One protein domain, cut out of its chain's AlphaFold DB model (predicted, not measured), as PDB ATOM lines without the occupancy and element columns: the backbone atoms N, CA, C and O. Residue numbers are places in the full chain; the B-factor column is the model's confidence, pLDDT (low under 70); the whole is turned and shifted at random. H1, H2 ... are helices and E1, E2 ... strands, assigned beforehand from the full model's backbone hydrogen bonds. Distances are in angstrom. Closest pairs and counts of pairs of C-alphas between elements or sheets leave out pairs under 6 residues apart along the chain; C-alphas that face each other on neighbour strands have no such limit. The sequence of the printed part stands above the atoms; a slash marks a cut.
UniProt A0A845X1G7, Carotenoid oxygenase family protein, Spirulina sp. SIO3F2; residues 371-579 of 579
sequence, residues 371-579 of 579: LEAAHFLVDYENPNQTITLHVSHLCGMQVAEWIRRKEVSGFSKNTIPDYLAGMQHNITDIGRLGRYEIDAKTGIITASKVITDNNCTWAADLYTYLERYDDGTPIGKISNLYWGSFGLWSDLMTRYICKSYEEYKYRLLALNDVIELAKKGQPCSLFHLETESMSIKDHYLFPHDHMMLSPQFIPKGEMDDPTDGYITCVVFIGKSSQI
ATOM      1  N   LEU A 371     145.768 116.215 165.135       93.19
ATOM      2  CA  LEU A 371     146.560 115.287 165.949       93.19
ATOM      3  C   LEU A 371     148.070 115.357 165.681       93.19
ATOM      4  O   LEU A 371     148.545 115.541 164.557       93.19
ATOM      5  N   GLU A 372     148.838 115.195 166.752       89.25
ATOM      6  CA  GLU A 372     150.274 114.972 166.713       89.25
ATOM      7  C   GLU A 372     150.630 113.655 166.019       89.25
ATOM      8  O   GLU A 372     149.934 112.656 166.174       89.25
ATOM      9  N   ALA A 373     151.739 113.641 165.287       90.62
ATOM     10  CA  ALA A 373     152.290 112.457 164.648       90.62
ATOM     11  C   ALA A 373     153.821 112.454 164.737       90.62
ATOM     12  O   ALA A 373     154.459 113.515 164.762       90.62
ATOM     13  N   ALA A 374     154.392 111.252 164.776       84.75
ATOM     14  CA  ALA A 374     155.830 111.014 164.680       84.75
ATOM     15  C   ALA A 374     156.168 110.224 163.409       84.75
ATOM     16  O   ALA A 374     157.027 110.653 162.641       84.75
ATOM     17  N   HIS A 375     155.426 109.144 163.165       94.38
ATOM     18  CA  HIS A 375     155.643 108.225 162.055       94.38
ATOM     19  C   HIS A 375     154.500 108.264 161.045       94.38
ATOM     20  O   HIS A 375     153.318 108.287 161.409       94.38
ATOM     21  N   PHE A 376     154.855 108.254 159.763       96.44
ATOM     22  CA  PHE A 376     153.891 108.221 158.667       96.44
ATOM     23  C   PHE A 376     154.440 107.483 157.449       96.44
ATOM     24  O   PHE A 376     155.636 107.275 157.315       96.44
ATOM     25  N   LEU A 377     153.557 107.129 156.529       97.25
ATOM     26  CA  LEU A 377     153.866 106.574 155.222       97.25
ATOM     27  C   LEU A 377     153.048 107.293 154.160       97.25
ATOM     28  O   LEU A 377     152.003 107.882 154.448       97.25
ATOM     29  N   VAL A 378     153.524 107.235 152.925       97.69
ATOM     30  CA  VAL A 378     152.795 107.718 151.754       97.69
ATOM     31  C   VAL A 378     152.739 106.615 150.711       97.69
ATOM     32  O   VAL A 378     153.710 105.880 150.546       97.69
ATOM     33  N   ASP A 379     151.614 106.506 150.010       97.81
ATOM     34  CA  ASP A 379     151.562 105.677 148.803       97.81
ATOM     35  C   ASP A 379     152.533 106.257 147.759       97.81
ATOM     36  O   ASP A 379     152.572 107.476 147.550       97.81
ATOM     37  N   TYR A 380     153.327 105.403 147.106       96.88
ATOM     38  CA  TYR A 380     154.259 105.860 146.075       96.88
ATOM     39  C   TYR A 380     153.509 106.401 144.852       96.88
ATOM     40  O   TYR A 380     153.874 107.434 144.291       96.88
ATOM     41  N   GLU A 381     152.433 105.732 144.443       96.56
ATOM     42  CA  GLU A 381     151.534 106.219 143.406       96.56
ATOM     43  C   GLU A 381     150.594 107.294 143.952       96.56
ATOM     44  O   GLU A 381     149.890 107.107 144.939       96.56
ATOM     45  N   ASN A 382     150.537 108.420 143.246       97.06
ATOM     46  CA  ASN A 382     149.722 109.572 143.625       97.06
ATOM     47  C   ASN A 382     148.840 110.052 142.446       97.06
ATOM     48  O   ASN A 382     148.994 111.182 141.958       97.06
ATOM     49  N   PRO A 383     147.935 109.196 141.918       96.56
ATOM     50  CA  PRO A 383     147.104 109.535 140.765       96.56
ATOM     51  C   PRO A 383     146.272 110.791 141.034       96.56
ATOM     52  O   PRO A 383     145.913 111.094 142.169       96.56
ATOM     53  N   ASN A 384     145.970 111.545 139.975       95.75
ATOM     54  CA  ASN A 384     145.234 112.814 140.065       95.75
ATOM     55  C   ASN A 384     145.877 113.860 140.998       95.75
ATOM     56  O   ASN A 384     145.192 114.778 141.435       95.75
ATOM     57  N   GLN A 385     147.188 113.757 141.262       96.44
ATOM     58  CA  GLN A 385     147.914 114.619 142.208       96.44
ATOM     59  C   GLN A 385     147.396 114.495 143.654       96.44
ATOM     60  O   GLN A 385     147.517 115.435 144.443       96.44
ATOM     61  N   THR A 386     146.822 113.344 144.011       98.19
ATOM     62  CA  THR A 386     146.375 113.042 145.372       98.19
ATOM     63  C   THR A 386     147.452 112.262 146.111       98.19
ATOM     64  O   THR A 386     147.838 111.177 145.687       98.19
ATOM     65  N   ILE A 387     147.924 112.808 147.230       98.56
ATOM     66  CA  ILE A 387     148.813 112.112 148.162       98.56
ATOM     67  C   ILE A 387     147.942 111.373 149.177       98.56
ATOM     68  O   ILE A 387     147.149 112.007 149.875       98.56
ATOM     69  N   THR A 388     148.120 110.058 149.282       98.56
ATOM     70  CA  THR A 388     147.568 109.253 150.377       98.56
ATOM     71  C   THR A 388     148.606 109.151 151.483       98.56
ATOM     72  O   THR A 388     149.702 108.645 151.259       98.56
ATOM     73  N   LEU A 389     148.260 109.635 152.671       98.31
ATOM     74  CA  LEU A 389     149.090 109.621 153.867       98.31
ATOM     75  C   LEU A 389     148.509 108.635 154.882       98.31
ATOM     76  O   LEU A 389     147.357 108.799 155.282       98.31
ATOM     77  N   HIS A 390     149.312 107.682 155.350       98.19
ATOM     78  CA  HIS A 390     148.996 106.788 156.469       98.19
ATOM     79  C   HIS A 390     149.822 107.220 157.678       98.19
ATOM     80  O   HIS A 390     151.024 107.414 157.551       98.19
ATOM     81  N   VAL A 391     149.221 107.420 158.843       97.00
ATOM     82  CA  VAL A 391     149.914 108.051 159.977       97.00
ATOM     83  C   VAL A 391     149.482 107.448 161.302       97.00
ATOM     84  O   VAL A 391     148.304 107.134 161.486       97.00
ATOM     85  N   SER A 392     150.432 107.328 162.230       95.56
ATOM     86  CA  SER A 392     150.124 107.042 163.628       95.56
ATOM     87  C   SER A 392     150.183 108.301 164.485       95.56
ATOM     88  O   SER A 392     151.102 109.121 164.381       95.56
ATOM     89  N   HIS A 393     149.185 108.440 165.350       95.50
ATOM     90  CA  HIS A 393     149.033 109.552 166.268       95.50
ATOM     91  C   HIS A 393     149.274 109.108 167.711       95.50
ATOM     92  O   HIS A 393     148.458 108.400 168.309       95.50
ATOM     93  N   LEU A 394     150.371 109.603 168.286       90.00
ATOM     94  CA  LEU A 394     150.766 109.395 169.680       90.00
ATOM     95  C   LEU A 394     150.047 110.386 170.606       90.00
ATOM     96  O   LEU A 394     150.642 111.330 171.129       90.00
ATOM     97  N   CYS A 395     148.739 110.201 170.771       92.94
ATOM     98  CA  CYS A 395     147.876 111.167 171.444       92.94
ATOM     99  C   CYS A 395     148.269 111.404 172.913       92.94
ATOM    100  O   CYS A 395     148.232 110.517 173.766       92.94
ATOM    101  N   GLY A 396     148.621 112.647 173.225       88.94
ATOM    102  CA  GLY A 396     149.006 113.060 174.562       88.94
ATOM    103  C   GLY A 396     150.389 112.563 174.992       88.94
ATOM    104  O   GLY A 396     150.591 112.339 176.189       88.94
ATOM    105  N   MET A 397     151.311 112.366 174.042       87.00
ATOM    106  CA  MET A 397     152.701 111.972 174.294       87.00
ATOM    107  C   MET A 397     153.709 113.000 173.762       87.00
ATOM    108  O   MET A 397     153.472 113.666 172.755       87.00
ATOM    109  N   GLN A 398     154.862 113.117 174.430       82.25
ATOM    110  CA  GLN A 398     156.000 113.915 173.986       82.25
ATOM    111  C   GLN A 398     157.236 113.012 173.907       82.25
ATOM    112  O   GLN A 398     157.917 112.794 174.898       82.25
ATOM    113  N   VAL A 399     157.560 112.511 172.710       81.44
ATOM    114  CA  VAL A 399     158.643 111.521 172.478       81.44
ATOM    115  C   VAL A 399     160.002 111.972 173.034       81.44
ATOM    116  O   VAL A 399     160.804 111.154 173.477       81.44
ATOM    117  N   ALA A 400     160.245 113.284 173.043       79.31
ATOM    118  CA  ALA A 400     161.469 113.902 173.545       79.31
ATOM    119  C   ALA A 400     161.475 114.177 175.065       79.31
ATOM    120  O   ALA A 400     162.377 114.859 175.555       79.31
ATOM    121  N   GLU A 401     160.470 113.699 175.795       84.38
ATOM    122  CA  GLU A 401     160.370 113.763 177.249       84.38
ATOM    123  C   GLU A 401     160.537 112.362 177.852       84.38
ATOM    124  O   GLU A 401     160.163 111.352 177.255       84.38
ATOM    125  N   TRP A 402     161.132 112.290 179.040       87.56
ATOM    126  CA  TRP A 402     161.476 111.023 179.683       87.56
ATOM    127  C   TRP A 402     161.287 111.109 181.196       87.56
ATOM    128  O   TRP A 402     161.206 112.187 181.792       87.56
ATOM    129  N   ILE A 403     161.228 109.949 181.834       88.56
ATOM    130  CA  ILE A 403     161.094 109.830 183.280       88.56
ATOM    131  C   ILE A 403     162.412 110.245 183.927       88.56
ATOM    132  O   ILE A 403     163.459 109.650 183.682       88.56
ATOM    133  N   ARG A 404     162.386 111.254 184.795       84.94
ATOM    134  CA  ARG A 404     163.574 111.673 185.558       84.94
ATOM    135  C   ARG A 404     163.635 110.959 186.904       84.94
ATOM    136  O   ARG A 404     162.622 110.513 187.444       84.94
ATOM    137  N   ARG A 405     164.826 110.921 187.509       84.00
ATOM    138  CA  ARG A 405     164.972 110.443 188.894       84.00
ATOM    139  C   ARG A 405     164.065 111.235 189.829       84.00
ATOM    140  O   ARG A 405     163.963 112.461 189.712       84.00
ATOM    141  N   LYS A 406     163.470 110.538 190.799       85.19
ATOM    142  CA  LYS A 406     162.534 111.114 191.780       85.19
ATOM    143  C   LYS A 406     161.285 111.760 191.164       85.19
ATOM    144  O   LYS A 406     160.642 112.575 191.834       85.19
ATOM    145  N   GLU A 407     160.924 111.439 189.920       87.69
ATOM    146  CA  GLU A 407     159.613 111.836 189.410       87.69
ATOM    147  C   GLU A 407     158.495 111.188 190.216       87.69
ATOM    148  O   GLU A 407     158.638 110.100 190.763       87.69
ATOM    149  N   VAL A 408     157.375 111.896 190.324       91.69
ATOM    150  CA  VAL A 408     156.214 111.433 191.080       91.69
ATOM    151  C   VAL A 408     155.271 110.722 190.128       91.69
ATOM    152  O   VAL A 408     154.942 111.252 189.064       91.69
ATOM    153  N   SER A 409     154.798 109.557 190.551       91.50
ATOM    154  CA  SER A 409     153.779 108.783 189.852       91.50
ATOM    155  C   SER A 409     152.536 109.634 189.554       91.50
ATOM    156  O   SER A 409     152.107 110.448 190.382       91.50
ATOM    157  N   GLY A 410     151.926 109.430 188.384       88.94
ATOM    158  CA  GLY A 410     150.624 110.017 188.048       88.94
ATOM    159  C   GLY A 410     149.477 109.509 188.935       88.94
ATOM    160  O   GLY A 410     148.445 110.165 189.037       88.94
ATOM    161  N   PHE A 411     149.680 108.385 189.631       85.06
ATOM    162  CA  PHE A 411     148.641 107.625 190.339       85.06
ATOM    163  C   PHE A 411     148.697 107.769 191.857       85.06
ATOM    164  O   PHE A 411     147.744 107.430 192.557       85.06
ATOM    165  N   SER A 412     149.830 108.218 192.392       82.44
ATOM    166  CA  SER A 412     150.069 108.256 193.831       82.44
ATOM    167  C   SER A 412     150.949 109.440 194.226       82.44
ATOM    168  O   SER A 412     151.335 110.279 193.407       82.44
ATOM    169  N   LYS A 413     151.244 109.554 195.522       86.56
ATOM    170  CA  LYS A 413     152.255 110.493 196.032       86.56
ATOM    171  C   LYS A 413     153.664 109.884 196.030       86.56
ATOM    172  O   LYS A 413     154.601 110.581 196.407       86.56
ATOM    173  N   ASN A 414     153.803 108.624 195.616       89.25
ATOM    174  CA  ASN A 414     155.078 107.924 195.596       89.25
ATOM    175  C   ASN A 414     155.907 108.356 194.386       89.25
ATOM    176  O   ASN A 414     155.374 108.749 193.342       89.25
ATOM    177  N   THR A 415     157.222 108.263 194.534       89.88
ATOM    178  CA  THR A 415     158.154 108.417 193.421       89.88
ATOM    179  C   THR A 415     158.127 107.181 192.531       89.88
ATOM    180  O   THR A 415     157.981 106.066 193.033       89.88
ATOM    181  N   ILE A 416     158.282 107.383 191.227       88.94
ATOM    182  CA  ILE A 416     158.528 106.308 190.265       88.94
ATOM    183  C   ILE A 416     159.879 105.660 190.615       88.94
ATOM    184  O   ILE A 416     160.799 106.385 191.015       88.94
ATOM    185  N   PRO A 417     160.004 104.322 190.524       85.56
ATOM    186  CA  PRO A 417     161.266 103.635 190.758       85.56
ATOM    187  C   PRO A 417     162.420 104.212 189.929       85.56
ATOM    188  O   PRO A 417     162.284 104.449 188.732       85.56
ATOM    189  N   ASP A 418     163.583 104.401 190.558       82.75
ATOM    190  CA  ASP A 418     164.737 105.038 189.907       82.75
ATOM    191  C   ASP A 418     165.298 104.224 188.724       82.75
ATOM    192  O   ASP A 418     165.964 104.807 187.871       82.75
ATOM    193  N   TYR A 419     165.019 102.914 188.641       81.19
ATOM    194  CA  TYR A 419     165.439 102.073 187.510       81.19
ATOM    195  C   TYR A 419     164.689 102.401 186.207       81.19
ATOM    196  O   TYR A 419     165.183 102.086 185.131       81.19
ATOM    197  N   LEU A 420     163.532 103.072 186.294       84.50
ATOM    198  CA  LEU A 420     162.781 103.578 185.139       84.50
ATOM    199  C   LEU A 420     163.237 104.977 184.711       84.50
ATOM    200  O   LEU A 420     162.741 105.516 183.722       84.50
ATOM    201  N   ALA A 421     164.162 105.602 185.445       85.56
ATOM    202  CA  ALA A 421     164.684 106.898 185.048       85.56
ATOM    203  C   ALA A 421     165.436 106.773 183.711       85.56
ATOM    204  O   ALA A 421     166.330 105.947 183.572       85.56
ATOM    205  N   GLY A 422     165.078 107.618 182.747       83.81
ATOM    206  CA  GLY A 422     165.558 107.573 181.367       83.81
ATOM    207  C   GLY A 422     164.561 106.974 180.379       83.81
ATOM    208  O   GLY A 422     164.648 107.274 179.186       83.81
ATOM    209  N   MET A 423     163.580 106.203 180.862       86.75
ATOM    210  CA  MET A 423     162.529 105.627 180.023       86.75
ATOM    211  C   MET A 423     161.611 106.709 179.456       86.75
ATOM    212  O   MET A 423     161.355 107.728 180.102       86.75
ATOM    213  N   GLN A 424     161.085 106.481 178.254       88.19
ATOM    214  CA  GLN A 424     160.004 107.308 177.728       88.19
ATOM    215  C   GLN A 424     158.745 107.117 178.575       88.19
ATOM    216  O   GLN A 424     158.473 106.034 179.095       88.19
ATOM    217  N   HIS A 425     157.981 108.191 178.728       90.56
ATOM    218  CA  HIS A 425     156.692 108.121 179.401       90.56
ATOM    219  C   HIS A 425     155.616 107.546 178.461       90.56
ATOM    220  O   HIS A 425     155.768 107.579 177.243       90.56
ATOM    221  N   ASN A 426     154.500 107.067 179.010       91.50
ATOM    222  CA  ASN A 426     153.384 106.556 178.208       91.50
ATOM    223  C   ASN A 426     152.459 107.684 177.687       91.50
ATOM    224  O   ASN A 426     152.558 108.837 178.123       91.50
ATOM    225  N   ILE A 427     151.553 107.347 176.765       92.62
ATOM    226  CA  ILE A 427     150.511 108.237 176.227       92.62
ATOM    227  C   ILE A 427     149.477 108.607 177.308       92.62
ATOM    228  O   ILE A 427     149.299 107.890 178.292       92.62
ATOM    229  N   THR A 428     148.774 109.731 177.132       94.50
ATOM    230  CA  THR A 428     147.707 110.179 178.061       94.50
ATOM    231  C   THR A 428     146.305 110.156 177.452       94.50
ATOM    232  O   THR A 428     145.338 110.533 178.114       94.50
ATOM    233  N   ASP A 429     146.176 109.711 176.206       95.69
ATOM    234  CA  ASP A 429     144.919 109.430 175.513       95.69
ATOM    235  C   ASP A 429     145.159 108.300 174.507       95.69
ATOM    236  O   ASP A 429     146.297 108.084 174.096       95.69
ATOM    237  N   ILE A 430     144.116 107.568 174.119       96.00
ATOM    238  CA  ILE A 430     144.270 106.420 173.217       96.00
ATOM    239  C   ILE A 430     144.843 106.856 171.858       96.00
ATOM    240  O   ILE A 430     144.413 107.857 171.277       96.00
ATOM    241  N   GLY A 431     145.837 106.111 171.367       95.81
ATOM    242  CA  GLY A 431     146.473 106.387 170.083       95.81
ATOM    243  C   GLY A 431     145.531 106.110 168.916       95.81
ATOM    244  O   GLY A 431     144.579 105.332 169.028       95.81
ATOM    245  N   ARG A 432     145.780 106.768 167.784       96.81
ATOM    246  CA  ARG A 432     144.904 106.708 166.606       96.81
ATOM    247  C   ARG A 432     145.701 106.464 165.337       96.81
ATOM    248  O   ARG A 432     146.818 106.947 165.212       96.81
ATOM    249  N   LEU A 433     145.077 105.802 164.370       97.88
ATOM    250  CA  LEU A 433     145.625 105.627 163.025       97.88
ATOM    251  C   LEU A 433     144.803 106.434 162.034       97.88
ATOM    252  O   LEU A 433     143.577 106.314 162.000       97.88
ATOM    253  N   GLY A 434     145.478 107.260 161.246       97.62
ATOM    254  CA  GLY A 434     144.870 108.128 160.249       97.62
ATOM    255  C   GLY A 434     145.241 107.722 158.829       97.62
ATOM    256  O   GLY A 434     146.387 107.378 158.553       97.62
ATOM    257  N   ARG A 435     144.274 107.824 157.918       98.31
ATOM    258  CA  ARG A 435     144.480 107.844 156.469       98.31
ATOM    259  C   ARG A 435     143.911 109.143 155.919       98.31
ATOM    260  O   ARG A 435     142.721 109.407 156.101       98.31
ATOM    261  N   TYR A 436     144.739 109.940 155.259       98.50
ATOM    262  CA  TYR A 436     144.375 111.243 154.703       98.50
ATOM    263  C   TYR A 436     144.665 111.276 153.208       98.50
ATOM    264  O   TYR A 436     145.759 110.925 152.784       98.50
ATOM    265  N   GLU A 437     143.708 111.747 152.421       98.44
ATOM    266  CA  GLU A 437     143.902 112.062 151.008       98.44
ATOM    267  C   GLU A 437     144.035 113.573 150.867       98.44
ATOM    268  O   GLU A 437     143.175 114.329 151.328       98.44
ATOM    269  N   ILE A 438     145.140 114.017 150.276       98.56
ATOM    270  CA  ILE A 438     145.505 115.428 150.178       98.56
ATOM    271  C   ILE A 438     145.702 115.770 148.704       98.56
ATOM    272  O   ILE A 438     146.557 115.191 148.035       98.56
ATOM    273  N   ASP A 439     144.954 116.749 148.200       97.94
ATOM    274  CA  ASP A 439     145.233 117.348 146.895       97.94
ATOM    275  C   ASP A 439     146.552 118.130 146.994       97.94
ATOM    276  O   ASP A 439     146.644 119.150 147.685       97.94
ATOM    277  N   ALA A 440     147.597 117.645 146.323       96.19
ATOM    278  CA  ALA A 440     148.953 118.165 146.473       96.19
ATOM    279  C   ALA A 440     149.101 119.616 145.980       96.19
ATOM    280  O   ALA A 440     149.939 120.375 146.476       96.19
ATOM    281  N   LYS A 441     148.269 120.037 145.020       92.19
ATOM    282  CA  LYS A 441     148.328 121.372 144.411       92.19
ATOM    283  C   LYS A 441     147.716 122.435 145.323       92.19
ATOM    284  O   LYS A 441     148.268 123.528 145.508       92.19
ATOM    285  N   THR A 442     146.550 122.136 145.876       93.56
ATOM    286  CA  THR A 442     145.781 123.048 146.726       93.56
ATOM    287  C   THR A 442     146.198 122.942 148.189       93.56
ATOM    288  O   THR A 442     146.196 123.960 148.883       93.56
ATOM    289  N   GLY A 443     146.640 121.761 148.629       94.62
ATOM    290  CA  GLY A 443     146.898 121.423 150.026       94.62
ATOM    291  C   GLY A 443     145.626 121.117 150.822       94.62
ATOM    292  O   GLY A 443     145.654 121.164 152.051       94.62
ATOM    293  N   ILE A 444     144.499 120.877 150.144       96.56
ATOM    294  CA  ILE A 444     143.211 120.574 150.777       96.56
ATOM    295  C   ILE A 444     143.130 119.070 151.048       96.56
ATOM    296  O   ILE A 444     143.412 118.260 150.169       96.56
ATOM    297  N   ILE A 445     142.708 118.709 152.260       97.94
ATOM    298  CA  ILE A 445     142.367 117.327 152.614       97.94
ATOM    299  C   ILE A 445     141.021 117.003 151.957       97.94
ATOM    300  O   ILE A 445     140.004 117.604 152.306       97.94
ATOM    301  N   THR A 446     141.018 116.093 150.988       97.81
ATOM    302  CA  THR A 446     139.828 115.702 150.217       97.81
ATOM    303  C   THR A 446     139.054 114.572 150.882       97.81
ATOM    304  O   THR A 446     137.830 114.526 150.774       97.81
ATOM    305  N   ALA A 447     139.747 113.694 151.605       97.56
ATOM    306  CA  ALA A 447     139.147 112.646 152.417       97.56
ATOM    307  C   ALA A 447     140.027 112.340 153.634       97.56
ATOM    308  O   ALA A 447     141.244 112.516 153.608       97.56
ATOM    309  N   SER A 448     139.412 111.864 154.712       97.56
ATOM    310  CA  SER A 448     140.143 111.396 155.888       97.56
ATOM    311  C   SER A 448     139.364 110.321 156.624       97.56
ATOM    312  O   SER A 448     138.148 110.446 156.785       97.56
ATOM    313  N   LYS A 449     140.068 109.323 157.151       98.19
ATOM    314  CA  LYS A 449     139.518 108.316 158.054       98.19
ATOM    315  C   LYS A 449     140.486 108.101 159.207       98.19
ATOM    316  O   LYS A 449     141.671 107.905 158.979       98.19
ATOM    317  N   VAL A 450     139.979 108.167 160.434       97.88
ATOM    318  CA  VAL A 450     140.776 108.004 161.655       97.88
ATOM    319  C   VAL A 450     140.113 106.942 162.517       97.88
ATOM    320  O   VAL A 450     138.906 107.015 162.748       97.88
ATOM    321  N   ILE A 451     140.886 105.958 162.967       97.88
ATOM    322  CA  ILE A 451     140.402 104.840 163.780       97.88
ATOM    323  C   ILE A 451     141.210 104.708 165.070       97.88
ATOM    324  O   ILE A 451     142.325 105.215 165.185       97.88
ATOM    325  N   THR A 452     140.635 103.995 166.030       97.44
ATOM    326  CA  THR A 452     141.267 103.588 167.284       97.44
ATOM    327  C   THR A 452     140.737 102.211 167.660       97.44
ATOM    328  O   THR A 452     139.613 101.874 167.287       97.44
ATOM    329  N   ASP A 453     141.510 101.440 168.418       96.88
ATOM    330  CA  ASP A 453     141.089 100.147 168.949       96.88
ATOM    331  C   ASP A 453     141.620  99.960 170.373       96.88
ATOM    332  O   ASP A 453     142.806 100.160 170.636       96.88
ATOM    333  N   ASN A 454     140.737  99.573 171.294       93.88
ATOM    334  CA  ASN A 454     141.053  99.495 172.722       93.88
ATOM    335  C   ASN A 454     142.096  98.431 173.076       93.88
ATOM    336  O   ASN A 454     142.644  98.500 174.172       93.88
ATOM    337  N   ASN A 455     142.357  97.463 172.199       93.81
ATOM    338  CA  ASN A 455     143.371  96.438 172.426       93.81
ATOM    339  C   ASN A 455     144.671  96.760 171.684       93.81
ATOM    340  O   ASN A 455     145.741  96.381 172.149       93.81
ATOM    341  N   CYS A 456     144.586  97.459 170.549       96.19
ATOM    342  CA  CYS A 456     145.713  97.574 169.627       96.19
ATOM    343  C   CYS A 456     146.406  98.944 169.653       96.19
ATOM    344  O   CYS A 456     147.625  99.028 169.538       96.19
ATOM    345  N   THR A 457     145.677 100.054 169.808       96.56
ATOM    346  CA  THR A 457     146.228 101.379 169.456       96.56
ATOM    347  C   THR A 457     146.851 102.157 170.619       96.56
ATOM    348  O   THR A 457     147.132 103.349 170.487       96.56
ATOM    349  N   TRP A 458     147.128 101.511 171.755       95.50
ATOM    350  CA  TRP A 458     147.857 102.141 172.861       95.50
ATOM    351  C   TRP A 458     149.323 102.385 172.490       95.50
ATOM    352  O   TRP A 458     150.118 101.453 172.465       95.50
ATOM    353  N   ALA A 459     149.672 103.642 172.192       93.00
ATOM    354  CA  ALA A 459     151.012 104.042 171.760       93.00
ATOM    355  C   ALA A 459     151.504 103.231 170.545       93.00
ATOM    356  O   ALA A 459     152.626 102.731 170.532       93.00
ATOM    357  N   ALA A 460     150.638 103.065 169.535       94.25
ATOM    358  CA  ALA A 460     151.042 102.552 168.226       94.25
ATOM    359  C   ALA A 460     152.036 103.528 167.593       94.25
ATOM    360  O   ALA A 460     151.718 104.709 167.465       94.25
ATOM    361  N   ASP A 461     153.224 103.066 167.215       89.56
ATOM    362  CA  ASP A 461     154.281 103.984 166.771       89.56
ATOM    363  C   ASP A 461     155.145 103.419 165.649       89.56
ATOM    364  O   ASP A 461     155.332 104.062 164.620       89.56
ATOM    365  N   LEU A 462     155.639 102.197 165.828       93.62
ATOM    366  CA  LEU A 462     156.530 101.555 164.869       93.62
ATOM    367  C   LEU A 462     155.723 100.704 163.894       93.62
ATOM    368  O   LEU A 462     154.692 100.144 164.261       93.62
ATOM    369  N   TYR A 463     156.198 100.584 162.662       95.94
ATOM    370  CA  TYR A 463     155.470  99.888 161.608       95.94
ATOM    371  C   TYR A 463     156.384  99.056 160.726       95.94
ATOM    372  O   TYR A 463     157.597  99.249 160.690       95.94
ATOM    373  N   THR A 464     155.768  98.161 159.964       96.12
ATOM    374  CA  THR A 464     156.398  97.510 158.826       96.12
ATOM    375  C   THR A 464     155.377  97.134 157.760       96.12
ATOM    376  O   THR A 464     154.183  97.004 158.031       96.12
ATOM    377  N   TYR A 465     155.854  96.985 156.533       95.00
ATOM    378  CA  TYR A 465     155.092  96.596 155.357       95.00
ATOM    379  C   TYR A 465     156.075  96.086 154.301       95.00
ATOM    380  O   TYR A 465     157.289  96.243 154.448       95.00
ATOM    381  N   LEU A 466     155.565  95.490 153.228       92.31
ATOM    382  CA  LEU A 466     156.397  95.201 152.068       92.31
ATOM    383  C   LEU A 466     156.779  96.524 151.380       92.31
ATOM    384  O   LEU A 466     155.923  97.204 150.830       92.31
ATOM    385  N   GLU A 467     158.049  96.917 151.418       88.62
ATOM    386  CA  GLU A 467     158.472  98.202 150.836       88.62
ATOM    387  C   GLU A 467     158.586  98.156 149.304       88.62
ATOM    388  O   GLU A 467     158.264  99.126 148.608       88.62
ATOM    389  N   ARG A 468     159.057  97.023 148.776       86.88
ATOM    390  CA  ARG A 468     159.370  96.807 147.360       86.88
ATOM    391  C   ARG A 468     159.248  95.331 146.995       86.88
ATOM    392  O   ARG A 468     159.379  94.475 147.868       86.88
ATOM    393  N   TYR A 469     159.027  95.055 145.715       84.56
ATOM    394  CA  TYR A 469     159.098  93.705 145.156       84.56
ATOM    395  C   TYR A 469     160.557  93.258 144.970       84.56
ATOM    396  O   TYR A 469     161.488  94.063 145.067       84.56
ATOM    397  N   ASP A 470     160.756  91.975 144.666       80.44
ATOM    398  CA  ASP A 470     162.080  91.364 144.479       80.44
ATOM    399  C   ASP A 470     162.891  91.989 143.333       80.44
ATOM    400  O   ASP A 470     164.121  92.037 143.384       80.44
ATOM    401  N   ASP A 471     162.211  92.529 142.318       79.06
ATOM    402  CA  ASP A 471     162.831  93.264 141.211       79.06
ATOM    403  C   ASP A 471     163.261  94.699 141.594       79.06
ATOM    404  O   ASP A 471     163.826  95.424 140.774       79.06
ATOM    405  N   GLY A 472     163.017  95.107 142.845       80.25
ATOM    406  CA  GLY A 472     163.300  96.435 143.380       80.25
ATOM    407  C   GLY A 472     162.204  97.467 143.113       80.25
ATOM    408  O   GLY A 472     162.324  98.602 143.576       80.25
ATOM    409  N   THR A 473     161.130  97.105 142.408       84.44
ATOM    410  CA  THR A 473     160.025  98.019 142.116       84.44
ATOM    411  C   THR A 473     159.321  98.419 143.420       84.44
ATOM    412  O   THR A 473     158.915  97.543 144.189       84.44
ATOM    413  N   PRO A 474     159.145  99.726 143.702       87.12
ATOM    414  CA  PRO A 474     158.444 100.171 144.902       87.12
ATOM    415  C   PRO A 474     156.964  99.787 144.844       87.12
ATOM    416  O   PRO A 474     156.346  99.805 143.775       87.12
ATOM    417  N   ILE A 475     156.360  99.512 146.000       89.44
ATOM    418  CA  ILE A 475     154.909  99.322 146.055       89.44
ATOM    419  C   ILE A 475     154.199 100.637 145.743       89.44
ATOM    420  O   ILE A 475     154.361 101.632 146.449       89.44
ATOM    421  N   GLY A 476     153.350 100.622 144.713       92.62
ATOM    422  CA  GLY A 476     152.551 101.781 144.324       92.62
ATOM    423  C   GLY A 476     151.575 102.227 145.416       92.62
ATOM    424  O   GLY A 476     151.570 103.394 145.799       92.62
ATOM    425  N   LYS A 477     150.782 101.295 145.953       95.12
ATOM    426  CA  LYS A 477     149.788 101.554 147.003       95.12
ATOM    427  C   LYS A 477     149.970 100.596 148.172       95.12
ATOM    428  O   LYS A 477     149.932  99.383 147.981       95.12
ATOM    429  N   ILE A 478     150.082 101.132 149.383       95.94
ATOM    430  CA  ILE A 478     150.227 100.328 150.596       95.94
ATOM    431  C   ILE A 478     148.841  99.819 150.983       95.94
ATOM    432  O   ILE A 478     148.042 100.567 151.540       95.94
ATOM    433  N   SER A 479     148.521  98.567 150.659       95.19
ATOM    434  CA  SER A 479     147.230  97.937 150.986       95.19
ATOM    435  C   SER A 479     147.191  97.348 152.399       95.19
ATOM    436  O   SER A 479     146.134  97.339 153.033       95.19
ATOM    437  N   ASN A 480     148.343  96.893 152.892       96.38
ATOM    438  CA  ASN A 480     148.508  96.191 154.158       96.38
ATOM    439  C   ASN A 480     149.659  96.811 154.947       96.38
ATOM    440  O   ASN A 480     150.752  96.993 154.413       96.38
ATOM    441  N   LEU A 481     149.400  97.138 156.210       97.06
ATOM    442  CA  LEU A 481     150.364  97.783 157.091       97.06
ATOM    443  C   LEU A 481     150.312  97.141 158.474       97.06
ATOM    444  O   LEU A 481     149.233  96.987 159.043       97.06
ATOM    445  N   TYR A 482     151.467  96.788 159.023       97.88
ATOM    446  CA  TYR A 482     151.568  96.173 160.340       97.88
ATOM    447  C   TYR A 482     152.130  97.179 161.329       97.88
ATOM    448  O   TYR A 482     153.217  97.712 161.121       97.88
ATOM    449  N   TRP A 483     151.399  97.436 162.408       97.44
ATOM    450  CA  TRP A 483     151.791  98.386 163.445       97.44
ATOM    451  C   TRP A 483     152.131  97.658 164.742       97.44
ATOM    452  O   TRP A 483     151.443  96.719 165.139       97.44
ATOM    453  N   GLY A 484     153.184  98.124 165.406       96.38
ATOM    454  CA  GLY A 484     153.550  97.769 166.768       96.38
ATOM    455  C   GLY A 484     153.103  98.856 167.743       96.38
ATOM    456  O   GLY A 484     153.310 100.050 167.501       96.38
ATOM    457  N   SER A 485     152.500  98.440 168.851       95.00
ATOM    458  CA  SER A 485     152.080  99.311 169.947       95.00
ATOM    459  C   SER A 485     152.842  98.997 171.225       95.00
ATOM    460  O   SER A 485     153.069  97.830 171.552       95.00
ATOM    461  N   PHE A 486     153.228 100.049 171.948       92.50
ATOM    462  CA  PHE A 486     153.979  99.925 173.198       92.50
ATOM    463  C   PHE A 486     153.101  99.606 174.408       92.50
ATOM    464  O   PHE A 486     153.640  99.434 175.499       92.50
ATOM    465  N   GLY A 487     151.776  99.540 174.253       94.00
ATOM    466  CA  GLY A 487     150.849  99.316 175.359       94.00
ATOM    467  C   GLY A 487     150.680 100.537 176.273       94.00
ATOM    468  O   GLY A 487     151.192 101.628 176.015       94.00
ATOM    469  N   LEU A 488     149.940 100.353 177.369       94.44
ATOM    470  CA  LEU A 488     149.639 101.399 178.354       94.44
ATOM    471  C   LEU A 488     150.011 100.929 179.756       94.44
ATOM    472  O   LEU A 488     149.403  99.999 180.282       94.44
ATOM    473  N   TRP A 489     150.953 101.630 180.389       91.62
ATOM    474  CA  TRP A 489     151.574 101.175 181.633       91.62
ATOM    475  C   TRP A 489     151.616 102.268 182.692       91.62
ATOM    476  O   TRP A 489     152.149 103.355 182.453       91.62
ATOM    477  N   SER A 490     151.112 101.974 183.895       90.31
ATOM    478  CA  SER A 490     151.111 102.945 184.994       90.31
ATOM    479  C   SER A 490     152.512 103.373 185.420       90.31
ATOM    480  O   SER A 490     152.736 104.532 185.756       90.31
ATOM    481  N   ASP A 491     153.492 102.478 185.373       88.62
ATOM    482  CA  ASP A 491     154.838 102.808 185.850       88.62
ATOM    483  C   ASP A 491     155.548 103.827 184.943       88.62
ATOM    484  O   ASP A 491     156.475 104.513 185.375       88.62
ATOM    485  N   LEU A 492     155.030 104.011 183.722       91.50
ATOM    486  CA  LEU A 492     155.512 104.979 182.746       91.50
ATOM    487  C   LEU A 492     154.689 106.280 182.698       91.50
ATOM    488  O   LEU A 492     154.997 107.153 181.888       91.50
ATOM    489  N   MET A 493     153.657 106.465 183.535       92.50
ATOM    490  CA  MET A 493     152.908 107.733 183.575       92.50
ATOM    491  C   MET A 493     153.257 108.575 184.803       92.50
ATOM    492  O   MET A 493     153.046 108.206 185.964       92.50
ATOM    493  N   THR A 494     153.753 109.776 184.527       92.06
ATOM    494  CA  THR A 494     154.276 110.696 185.533       92.06
ATOM    495  C   THR A 494     153.256 111.793 185.812       92.06
ATOM    496  O   THR A 494     152.476 112.198 184.947       92.06
ATOM    497  N   ARG A 495     153.265 112.338 187.031       91.62
ATOM    498  CA  ARG A 495     152.396 113.467 187.397       91.62
ATOM    499  C   ARG A 495     152.607 114.675 186.489       91.62
ATOM    500  O   ARG A 495     151.670 115.437 186.278       91.62
ATOM    501  N   TYR A 496     153.836 114.880 186.020       88.56
ATOM    502  CA  TYR A 496     154.154 115.976 185.117       88.56
ATOM    503  C   TYR A 496     153.392 115.812 183.801       88.56
ATOM    504  O   TYR A 496     152.629 116.704 183.450       88.56
ATOM    505  N   ILE A 497     153.491 114.651 183.150       89.12
ATOM    506  CA  ILE A 497     152.819 114.405 181.870       89.12
ATOM    507  C   ILE A 497     151.297 114.409 181.980       89.12
ATOM    508  O   ILE A 497     150.642 115.056 181.163       89.12
ATOM    509  N   CYS A 498     150.729 113.807 183.031       91.81
ATOM    510  CA  CYS A 498     149.280 113.847 183.245       91.81
ATOM    511  C   CYS A 498     148.757 115.285 183.388       91.81
ATOM    512  O   CYS A 498     147.666 115.587 182.920       91.81
ATOM    513  N   LYS A 499     149.531 116.182 184.016       89.62
ATOM    514  CA  LYS A 499     149.172 117.602 184.140       89.62
ATOM    515  C   LYS A 499     149.403 118.383 182.853       89.62
ATOM    516  O   LYS A 499     148.567 119.198 182.477       89.62
ATOM    517  N   SER A 500     150.532 118.153 182.184       85.88
ATOM    518  CA  SER A 500     150.872 118.815 180.920       85.88
ATOM    519  C   SER A 500     149.805 118.565 179.862       85.88
ATOM    520  O   SER A 500     149.463 119.469 179.104       85.88
ATOM    521  N   TYR A 501     149.246 117.360 179.853       89.56
ATOM    522  CA  TYR A 501     148.143 116.962 179.002       89.56
ATOM    523  C   TYR A 501     146.887 116.749 179.842       89.56
ATOM    524  O   TYR A 501     146.282 115.697 179.734       89.56
ATOM    525  N   GLU A 502     146.475 117.686 180.697       89.12
ATOM    526  CA  GLU A 502     145.160 117.612 181.361       89.12
ATOM    527  C   GLU A 502     144.060 118.101 180.401       89.12
ATOM    528  O   GLU A 502     143.104 117.382 180.098       89.12
ATOM    529  N   GLU A 503     144.280 119.259 179.776       88.50
ATOM    530  CA  GLU A 503     143.377 119.903 178.809       88.50
ATOM    531  C   GLU A 503     143.765 119.614 177.344       88.50
ATOM    532  O   GLU A 503     143.780 120.499 176.486       88.50
ATOM    533  N   TYR A 504     144.137 118.370 177.036       91.38
ATOM    534  CA  TYR A 504     144.530 117.979 175.678       91.38
ATOM    535  C   TYR A 504     143.405 118.234 174.657       91.38
ATOM    536  O   TYR A 504     142.287 117.736 174.802       91.38
ATOM    537  N   LYS A 505     143.726 118.988 173.595       92.50
ATOM    538  CA  LYS A 505     142.778 119.507 172.587       92.50
ATOM    539  C   LYS A 505     141.895 118.430 171.950       92.50
ATOM    540  O   LYS A 505     140.734 118.701 171.661       92.50
ATOM    541  N   TYR A 506     142.444 117.241 171.712       94.56
ATOM    542  CA  TYR A 506     141.772 116.158 170.991       94.56
ATOM    543  C   TYR A 506     141.433 114.965 171.891       94.56
ATOM    544  O   TYR A 506     141.458 113.829 171.425       94.56
ATOM    545  N   ARG A 507     141.131 115.202 173.173       95.31
ATOM    546  CA  ARG A 507     140.765 114.153 174.136       95.31
ATOM    547  C   ARG A 507     139.643 113.246 173.610       95.31
ATOM    548  O   ARG A 507     138.562 113.748 173.309       95.31
ATOM    549  N   LEU A 508     139.875 111.932 173.547       96.00
ATOM    550  CA  LEU A 508     138.825 110.930 173.323       96.00
ATOM    551  C   LEU A 508     138.328 110.317 174.626       96.00
ATOM    552  O   LEU A 508     137.124 110.268 174.859       96.00
ATOM    553  N   LEU A 509     139.253 109.839 175.459       95.56
ATOM    554  CA  LEU A 509     138.951 109.187 176.729       95.56
ATOM    555  C   LEU A 509     139.269 110.135 177.870       95.56
ATOM    556  O   LEU A 509     140.308 110.782 177.836       95.56
ATOM    557  N   ALA A 510     138.421 110.226 178.897       94.75
ATOM    558  CA  ALA A 510     138.747 111.070 180.041       94.75
ATOM    559  C   ALA A 510     140.069 110.605 180.675       94.75
ATOM    560  O   ALA A 510     140.325 109.407 180.785       94.75
ATOM    561  N   LEU A 511     140.907 111.543 181.131       93.00
ATOM    562  CA  LEU A 511     142.221 111.203 181.693       93.00
ATOM    563  C   LEU A 511     142.111 110.211 182.866       93.00
ATOM    564  O   LEU A 511     142.958 109.336 183.011       93.00
ATOM    565  N   ASN A 512     141.042 110.300 183.663       91.88
ATOM    566  CA  ASN A 512     140.765 109.340 184.733       91.88
ATOM    567  C   ASN A 512     140.504 107.920 184.204       91.88
ATOM    568  O   ASN A 512     140.957 106.964 184.824       91.88
ATOM    569  N   ASP A 513     139.838 107.770 183.057       94.25
ATOM    570  CA  ASP A 513     139.586 106.457 182.453       94.25
ATOM    571  C   ASP A 513     140.888 105.847 181.924       94.25
ATOM    572  O   ASP A 513     141.170 104.676 182.173       94.25
ATOM    573  N   VAL A 514     141.730 106.660 181.271       94.81
ATOM    574  CA  VAL A 514     143.082 106.252 180.841       94.81
ATOM    575  C   VAL A 514     143.914 105.817 182.047       94.81
ATOM    576  O   VAL A 514     144.572 104.783 182.010       94.81
ATOM    577  N   ILE A 515     143.833 106.562 183.149       90.94
ATOM    578  CA  ILE A 515     144.500 106.230 184.409       90.94
ATOM    579  C   ILE A 515     144.034 104.871 184.956       90.94
ATOM    580  O   ILE A 515     144.863 104.054 185.358       90.94
ATOM    581  N   GLU A 516     142.730 104.590 184.969       92.62
ATOM    582  CA  GLU A 516     142.218 103.295 185.434       92.62
ATOM    583  C   GLU A 516     142.602 102.139 184.498       92.62
ATOM    584  O   GLU A 516     142.866 101.029 184.966       92.62
ATOM    585  N   LEU A 517     142.695 102.385 183.188       94.25
ATOM    586  CA  LEU A 517     143.189 101.406 182.218       94.25
ATOM    587  C   LEU A 517     144.689 101.137 182.387       94.25
ATOM    588  O   LEU A 517     145.101  99.979 182.360       94.25
ATOM    589  N   ALA A 518     145.491 102.175 182.636       93.19
ATOM    590  CA  ALA A 518     146.931 102.059 182.850       93.19
ATOM    591  C   ALA A 518     147.274 101.259 184.113       93.19
ATOM    592  O   ALA A 518     148.225 100.485 184.103       93.19
ATOM    593  N   LYS A 519     146.472 101.386 185.182       90.88
ATOM    594  CA  LYS A 519     146.616 100.569 186.403       90.88
ATOM    595  C   LYS A 519     146.386  99.078 186.158       90.88
ATOM    596  O   LYS A 519     146.932  98.257 186.887       90.88
ATOM    597  N   LYS A 520     145.543  98.728 185.182       91.50
ATOM    598  CA  LYS A 520     145.334  97.333 184.763       91.50
ATOM    599  C   LYS A 520     146.458  96.840 183.848       91.50
ATOM    600  O   LYS A 520     146.656  95.635 183.750       91.50
ATOM    601  N   GLY A 521     147.163  97.773 183.208       91.38
ATOM    602  CA  GLY A 521     148.089  97.537 182.110       91.38
ATOM    603  C   GLY A 521     147.350  97.126 180.838       91.38
ATOM    604  O   GLY A 521     146.482  96.252 180.866       91.38
ATOM    605  N   GLN A 522     147.678  97.764 179.718       94.12
ATOM    606  CA  GLN A 522     147.268  97.298 178.392       94.12
ATOM    607  C   GLN A 522     148.502  96.733 177.694       94.12
ATOM    608  O   GLN A 522     149.509  97.444 177.635       94.12
ATOM    609  N   PRO A 523     148.454  95.483 177.204       93.75
ATOM    610  CA  PRO A 523     149.618  94.837 176.619       93.75
ATOM    611  C   PRO A 523     150.083  95.553 175.350       93.75
ATOM    612  O   PRO A 523     149.309  96.238 174.678       93.75
ATOM    613  N   CYS A 524     151.350  95.334 174.999       94.69
ATOM    614  CA  CYS A 524     151.836  95.632 173.657       94.69
ATOM    615  C   CYS A 524     151.070  94.792 172.631       94.69
ATOM    616  O   CYS A 524     150.604  93.685 172.929       94.69
ATOM    617  N   SER A 525     150.994  95.276 171.396       95.88
ATOM    618  CA  SER A 525     150.356  94.526 170.312       95.88
ATOM    619  C   SER A 525     151.087  94.697 168.988       95.88
ATOM    620  O   SER A 525     151.676  95.742 168.726       95.88
ATOM    621  N   LEU A 526     151.020  93.663 168.154       97.81
ATOM    622  CA  LEU A 526     151.302  93.725 166.722       97.81
ATOM    623  C   LEU A 526     149.983  93.524 165.997       97.81
ATOM    624  O   LEU A 526     149.289  92.556 166.293       97.81
ATOM    625  N   PHE A 527     149.621  94.390 165.062       97.88
ATOM    626  CA  PHE A 527     148.331  94.263 164.393       97.88
ATOM    627  C   PHE A 527     148.373  94.673 162.928       97.88
ATOM    628  O   PHE A 527     149.132  95.559 162.530       97.88
ATOM    629  N   HIS A 528     147.539  94.006 162.134       97.88
ATOM    630  CA  HIS A 528     147.441  94.167 160.690       97.88
ATOM    631  C   HIS A 528     146.299  95.115 160.328       97.88
ATOM    632  O   HIS A 528     145.125  94.829 160.569       97.88
ATOM    633  N   LEU A 529     146.643  96.251 159.728       98.06
ATOM    634  CA  LEU A 529     145.713  97.226 159.178       98.06
ATOM    635  C   LEU A 529     145.565  97.035 157.661       98.06
ATOM    636  O   LEU A 529     146.525  97.212 156.910       98.06
ATOM    637  N   GLU A 530     144.337  96.788 157.206       97.75
ATOM    638  CA  GLU A 530     143.965  96.972 155.799       97.75
ATOM    639  C   GLU A 530     143.651  98.454 155.568       97.75
ATOM    640  O   GLU A 530     142.709  99.007 156.147       97.75
ATOM    641  N   THR A 531     144.452  99.119 154.737       96.88
ATOM    642  CA  THR A 531     144.496 100.590 154.677       96.88
ATOM    643  C   THR A 531     143.285 101.207 153.977       96.88
ATOM    644  O   THR A 531     142.829 102.278 154.370       96.88
ATOM    645  N   GLU A 532     142.713 100.539 152.973       94.62
ATOM    646  CA  GLU A 532     141.566 101.065 152.223       94.62
ATOM    647  C   GLU A 532     140.300 101.089 153.084       94.62
ATOM    648  O   GLU A 532     139.603 102.102 153.193       94.62
ATOM    649  N   SER A 533     140.011  99.970 153.750       96.56
ATOM    650  CA  SER A 533     138.875  99.881 154.661       96.56
ATOM    651  C   SER A 533     139.163 100.518 156.017       96.56
ATOM    652  O   SER A 533     138.209 100.749 156.762       96.56
ATOM    653  N   MET A 534     140.426 100.829 156.341       97.88
ATOM    654  CA  MET A 534     140.888 101.210 157.680       97.88
ATOM    655  C   MET A 534     140.304 100.277 158.743       97.88
ATOM    656  O   MET A 534     139.595 100.718 159.652       97.88
ATOM    657  N   SER A 535     140.528  98.976 158.570       97.56
ATOM    658  CA  SER A 535     140.075  97.943 159.501       97.56
ATOM    659  C   SER A 535     141.258  97.108 159.973       97.56
ATOM    660  O   SER A 535     142.132  96.756 159.181       97.56
ATOM    661  N   ILE A 536     141.290  96.816 161.273       98.19
ATOM    662  CA  ILE A 536     142.254  95.880 161.849       98.19
ATOM    663  C   ILE A 536     141.736  94.472 161.552       98.19
ATOM    664  O   ILE A 536     140.640  94.121 161.994       98.19
ATOM    665  N   LYS A 537     142.481  93.698 160.759       97.12
ATOM    666  CA  LYS A 537     142.079  92.352 160.318       97.12
ATOM    667  C   LYS A 537     142.393  91.301 161.365       97.12
ATOM    668  O   LYS A 537     141.543  90.470 161.679       97.12
ATOM    669  N   ASP A 538     143.583  91.393 161.931       96.88
ATOM    670  CA  ASP A 538     144.068  90.529 162.990       96.88
ATOM    671  C   ASP A 538     145.095  91.265 163.855       96.88
ATOM    672  O   ASP A 538     145.525  92.387 163.561       96.88
ATOM    673  N   HIS A 539     145.407  90.653 164.992       97.50
ATOM    674  CA  HIS A 539     146.387  91.159 165.930       97.50
ATOM    675  C   HIS A 539     146.955  90.032 166.793       97.50
ATOM    676  O   HIS A 539     146.326  88.995 167.013       97.50
ATOM    677  N   TYR A 540     148.132  90.290 167.341       97.06
ATOM    678  CA  TYR A 540     148.784  89.509 168.371       97.06
ATOM    679  C   TYR A 540     148.978  90.396 169.603       97.06
ATOM    680  O   TYR A 540     149.685  91.403 169.542       97.06
ATOM    681  N   LEU A 541     148.336  90.032 170.717       96.44
ATOM    682  CA  LEU A 541     148.571  90.672 172.013       96.44
ATOM    683  C   LEU A 541     149.722  89.960 172.709       96.44
ATOM    684  O   LEU A 541     149.673  88.749 172.931       96.44
ATOM    685  N   PHE A 542     150.743  90.723 173.073       95.12
ATOM    686  CA  PHE A 542     151.872  90.186 173.814       95.12
ATOM    687  C   PHE A 542     151.470  89.877 175.265       95.12
ATOM    688  O   PHE A 542     150.574  90.529 175.814       95.12
ATOM    689  N   PRO A 543     152.119  88.896 175.918       92.75
ATOM    690  CA  PRO A 543     151.960  88.708 177.354       92.75
ATOM    691  C   PRO A 543     152.306  89.990 178.130       92.75
ATOM    692  O   PRO A 543     153.061  90.838 177.665       92.75
ATOM    693  N   HIS A 544     151.745  90.139 179.329       85.94
ATOM    694  CA  HIS A 544     151.817  91.388 180.101       85.94
ATOM    695  C   HIS A 544     153.246  91.829 180.474       85.94
ATOM    696  O   HIS A 544     153.492  93.007 180.694       85.94
ATOM    697  N   ASP A 545     154.183  90.892 180.555       83.94
ATOM    698  CA  ASP A 545     155.602  91.102 180.854       83.94
ATOM    699  C   ASP A 545     156.470  91.262 179.591       83.94
ATOM    700  O   ASP A 545     157.695  91.225 179.681       83.94
ATOM    701  N   HIS A 546     155.859  91.414 178.412       89.44
ATOM    702  CA  HIS A 546     156.564  91.553 177.139       89.44
ATOM    703  C   HIS A 546     156.394  92.964 176.561       89.44
ATOM    704  O   HIS A 546     155.277  93.456 176.374       89.44
ATOM    705  N   MET A 547     157.516  93.593 176.205       87.00
ATOM    706  CA  MET A 547     157.551  94.857 175.469       87.00
ATOM    707  C   MET A 547     158.137  94.643 174.077       87.00
ATOM    708  O   MET A 547     159.279  94.213 173.933       87.00
ATOM    709  N   MET A 548     157.345  94.932 173.050       90.44
ATOM    710  CA  MET A 548     157.698  94.699 171.651       90.44
ATOM    711  C   MET A 548     158.169  95.991 170.980       90.44
ATOM    712  O   MET A 548     157.541  97.032 171.152       90.44
ATOM    713  N   LEU A 549     159.237  95.911 170.182       88.50
ATOM    714  CA  LEU A 549     159.773  97.002 169.368       88.50
ATOM    715  C   LEU A 549     160.132  96.531 167.947       88.50
ATOM    716  O   LEU A 549     160.383  95.350 167.700       88.50
ATOM    717  N   SER A 550     160.222  97.505 167.039       85.62
ATOM    718  CA  SER A 550     160.849  97.402 165.713       85.62
ATOM    719  C   SER A 550     160.376  96.212 164.865       85.62
ATOM    720  O   SER A 550     161.192  95.346 164.536       85.62
ATOM    721  N   PRO A 551     159.075  96.137 164.510       94.81
ATOM    722  CA  PRO A 551     158.606  95.132 163.566       94.81
ATOM    723  C   PRO A 551     159.287  95.315 162.197       94.81
ATOM    724  O   PRO A 551     159.515  96.442 161.764       94.81
ATOM    725  N   GLN A 552     159.601  94.213 161.518       94.06
ATOM    726  CA  GLN A 552     160.183  94.171 160.174       94.06
ATOM    727  C   GLN A 552     159.538  93.053 159.356       94.06
ATOM    728  O   GLN A 552     159.452  91.916 159.823       94.06
ATOM    729  N   PHE A 553     159.099  93.378 158.144       93.75
ATOM    730  CA  PHE A 553     158.499  92.458 157.194       93.75
ATOM    731  C   PHE A 553     159.585  91.785 156.350       93.75
ATOM    732  O   PHE A 553     160.457  92.453 155.800       93.75
ATOM    733  N   ILE A 554     159.517  90.461 156.238       90.81
ATOM    734  CA  ILE A 554     160.427  89.633 155.448       90.81
ATOM    735  C   ILE A 554     159.587  88.894 154.399       90.81
ATOM    736  O   ILE A 554     158.818  88.005 154.780       90.81
ATOM    737  N   PRO A 555     159.698  89.242 153.106       89.00
ATOM    738  CA  PRO A 555     158.943  88.580 152.045       89.00
ATOM    739  C   PRO A 555     159.393  87.131 151.838       89.00
ATOM    740  O   PRO A 555     160.570  86.800 152.005       89.00
ATOM    741  N   LYS A 556     158.465  86.262 151.433       84.25
ATOM    742  CA  LYS A 556     158.725  84.846 151.155       84.25
ATOM    743  C   LYS A 556     158.953  84.597 149.653       84.25
ATOM    744  O   LYS A 556     158.204  83.867 149.015       84.25
ATOM    745  N   GLY A 557     160.031  85.152 149.098       72.31
ATOM    746  CA  GLY A 557     160.409  84.983 147.681       72.31
ATOM    747  C   GLY A 557     159.593  85.853 146.717       72.31
ATOM    748  O   GLY A 557     159.076  86.880 147.135       72.31
ATOM    749  N   GLU A 558     159.472  85.448 145.444       67.81
ATOM    750  CA  GLU A 558     158.762  86.236 144.420       67.81
ATOM    751  C   GLU A 558     157.259  86.292 144.743       67.81
ATOM    752  O   GLU A 558     156.565  85.277 144.648       67.81
ATOM    753  N   MET A 559     156.753  87.462 145.156       65.31
ATOM    754  CA  MET A 559     155.386  87.587 145.679       65.31
ATOM    755  C   MET A 559     154.424  88.323 144.749       65.31
ATOM    756  O   MET A 559     154.671  89.465 144.360       65.31
ATOM    757  N   ASP A 560     153.256  87.710 144.542       68.75
ATOM    758  CA  ASP A 560     152.042  88.366 144.038       68.75
ATOM    759  C   ASP A 560     151.182  88.968 145.178       68.75
ATOM    760  O   ASP A 560     150.366  89.859 144.936       68.75
ATOM    761  N   ASP A 561     151.346  88.495 146.425       84.31
ATOM    762  CA  ASP A 561     150.584  88.933 147.606       84.31
ATOM    763  C   ASP A 561     151.475  89.738 148.576       84.31
ATOM    764  O   ASP A 561     152.444  89.194 149.111       84.31
ATOM    765  N   PRO A 562     151.150  91.012 148.873       85.81
ATOM    766  CA  PRO A 562     151.936  91.850 149.780       85.81
ATOM    767  C   PRO A 562     151.915  91.403 151.255       85.81
ATOM    768  O   PRO A 562     152.533  92.064 152.090       85.81
ATOM    769  N   THR A 563     151.195  90.329 151.591       91.38
ATOM    770  CA  THR A 563     151.122  89.744 152.937       91.38
ATOM    771  C   THR A 563     151.869  88.413 153.086       91.38
ATOM    772  O   THR A 563     151.991  87.930 154.213       91.38
ATOM    773  N   ASP A 564     152.402  87.823 152.005       91.31
ATOM    774  CA  ASP A 564     153.043  86.494 152.045       91.31
ATOM    775  C   ASP A 564     154.465  86.534 152.627       91.31
ATOM    776  O   ASP A 564     155.475  86.393 151.949       91.31
ATOM    777  N   GLY A 565     154.582  86.737 153.928       91.69
ATOM    778  CA  GLY A 565     155.888  86.852 154.555       91.69
ATOM    779  C   GLY A 565     155.887  86.531 156.033       91.69
ATOM    780  O   GLY A 565     154.966  85.933 156.590       91.69
ATOM    781  N   TYR A 566     156.965  86.956 156.673       92.06
ATOM    782  CA  TYR A 566     157.146  86.888 158.110       92.06
ATOM    783  C   TYR A 566     157.258  88.295 158.671       92.06
ATOM    784  O   TYR A 566     157.820  89.185 158.037       92.06
ATOM    785  N   ILE A 567     156.781  88.486 159.896       94.25
ATOM    786  CA  ILE A 567     157.088  89.685 160.672       94.25
ATOM    787  C   ILE A 567     158.030  89.273 161.788       94.25
ATOM    788  O   ILE A 567     157.718  88.398 162.595       94.25
ATOM    789  N   THR A 568     159.186  89.919 161.835       92.69
ATOM    790  CA  THR A 568     160.138  89.792 162.937       92.69
ATOM    791  C   THR A 568     160.069  91.032 163.807       92.69
ATOM    792  O   THR A 568     159.742  92.111 163.329       92.69
ATOM    793  N   CYS A 569     160.323  90.891 165.103       92.94
ATOM    794  CA  CYS A 569     160.371  92.014 166.034       92.94
ATOM    795  C   CYS A 569     161.274  91.675 167.216       92.94
ATOM    796  O   CYS A 569     161.552  90.504 167.486       92.94
ATOM    797  N   VAL A 570     161.725  92.703 167.931       90.06
ATOM    798  CA  VAL A 570     162.462  92.530 169.183       90.06
ATOM    799  C   VAL A 570     161.478  92.569 170.333       90.06
ATOM    800  O   VAL A 570     160.647  93.471 170.413       90.06
ATOM    801  N   VAL A 571     161.594  91.606 171.244       91.38
ATOM    802  CA  VAL A 571     160.734  91.527 172.421       91.38
ATOM    803  C   VAL A 571     161.595  91.489 173.674       91.38
ATOM    804  O   VAL A 571     162.411  90.588 173.860       91.38
ATOM    805  N   PHE A 572     161.408  92.483 174.535       86.50
ATOM    806  CA  PHE A 572     161.982  92.524 175.872       86.50
ATOM    807  C   PHE A 572     161.047  91.786 176.819       86.50
ATOM    808  O   PHE A 572     159.851  92.068 176.847       86.50
ATOM    809  N   ILE A 573     161.593  90.841 177.581       85.81
ATOM    810  CA  ILE A 573     160.834  90.018 178.524       85.81
ATOM    811  C   ILE A 573     161.251  90.410 179.940       85.81
ATOM    812  O   ILE A 573     162.412  90.236 180.327       85.81
ATOM    813  N   GLY A 574     160.305  90.947 180.704       70.31
ATOM    814  CA  GLY A 574     160.480  91.263 182.113       70.31
ATOM    815  C   GLY A 574     160.705  89.993 182.938       70.31
ATOM    816  O   GLY A 574     160.087  88.957 182.712       70.31
ATOM    817  N   LYS A 575     161.594  90.053 183.938       58.88
ATOM    818  CA  LYS A 575     161.785  88.951 184.909       58.88
ATOM    819  C   LYS A 575     160.756  88.974 186.054       58.88
ATOM    820  O   LYS A 575     160.810  88.128 186.946       58.88
ATOM    821  N   SER A 576     159.843  89.941 186.048       50.84
ATOM    822  CA  SER A 576     158.784  90.159 187.036       50.84
ATOM    823  C   SER A 576     157.564  90.781 186.357       50.84
ATOM    824  O   SER A 576     157.681  91.316 185.265       50.84
ATOM    825  N   SER A 577     156.405  90.790 187.024       45.28
ATOM    826  CA  SER A 577     155.181  91.477 186.569       45.28
ATOM    827  C   SER A 577     155.274  93.018 186.589       45.28
ATOM    828  O   SER A 577     154.263  93.697 186.742       45.28
ATOM    829  N   GLN A 578     156.488  93.558 186.547       47.75
ATOM    830  CA  GLN A 578     156.834  94.971 186.442       47.75
ATOM    831  C   GLN A 578     157.752  95.085 185.225       47.75
ATOM    832  O   GLN A 578     158.595  94.201 185.042       47.75
ATOM    833  N   ILE A 579     157.555  96.134 184.424       46.44
ATOM    834  CA  ILE A 579     158.379  96.430 183.239       46.44
ATOM    835  C   ILE A 579     159.843  96.555 183.634       46.44
ATOM    836  O   ILE A 579     160.106  97.231 184.662       46.44
TER     837      ILE A 579
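AT A GLANCE: This is residues 371 to 579 of the 579 residues of the protein "Carotenoid oxygenase family protein" of Spirulina sp. SIO3F2 (UniProt A0A845X1G7). Three antiparallel sheets are stacked loosely: the strongly twisted E5 to E8 sheet is in the middle, the sheet E1 to E4 faces it only in part on one side, and the long hairpin E9 and E10 faces it on the other. Both helices and much of the long loop 394 to 431 gather beyond one end of the strands. The printed part has 209 residues with ten named strands and two named helices, in the order E1 to E6, H1, H2, E7 to E10. It is mostly strand, though under half of the residues are in named elements; it is compact, with a radius of gyration of the C-alphas of 18.4 A and spans of 56 by 41 by 25 A.

HOW THE PARTS SIT: One sheet runs E5 (residues 460 to 464), E6 (480 to 485), E7 (525 to 530), E8 (535 to 541), and its strands' lines turn by 81 degrees from edge to edge. Within hydrogen-bond range are N 464 and O 482 at 2.8 A, N 483 and O 527 at 2.9 A, and N 540 and O 526 at 2.8 A. The strands E1 (376 to 378), E2 (386 to 393), E3 (432 to 439) and E4 (445 to 451) make a meander, each the antiparallel neighbour of the one before, with N 377 to O 390 at 2.7 A, N 389 to O 436 at 2.8 A and N 435 to O 449 at 2.8 A. The two sheets face each other with 23 pairs of C-alphas within 10 A; the closest C-alphas of E2 and E5 are those of Ser 392 and Asp 461, 6.0 A apart. The hairpin E9 (546 to 555) and E10 (565 to 573) has N 547 and O 572 at 2.9 A. It faces the E5 to E8 sheet with 47 such pairs, in a stack of sheets, face to face in turn; the closest C-alphas of E5 and E9 are those of Thr 464 and Gln 552, 5.2 A apart. H1 (495 to 500) and H2 (511 to 520) are close but not clearly touching, with C-alphas 498 and 511 closest at 7.7 A; neither is on either four-stranded sheet. Every O i to N i+4 pair is within hydrogen-bond range in H1, and 5 of 6 in H2.

IN THESE COORDINATES: E1 begins at C-alpha 376, (153.891, 108.221, 158.667). E2 is 21.4 A long, E3 22.4 A and H2 14.5 A. E9, 25.4 A, bends by 62 degrees at residue 549. E10, 24.7 A, ends at C-alpha 573, (160.834, 90.018, 178.524).

THE WHOLE: The C-alphas of Lys 413 and Asp 471, 58.4 A apart, are the two farthest apart. The printed part has no cut; the links E2 to E3 and E5 to E6 are long. Mean pLDDT of the printed part is 90.8, with residues 558 to 560 and 575 to 579 under 70.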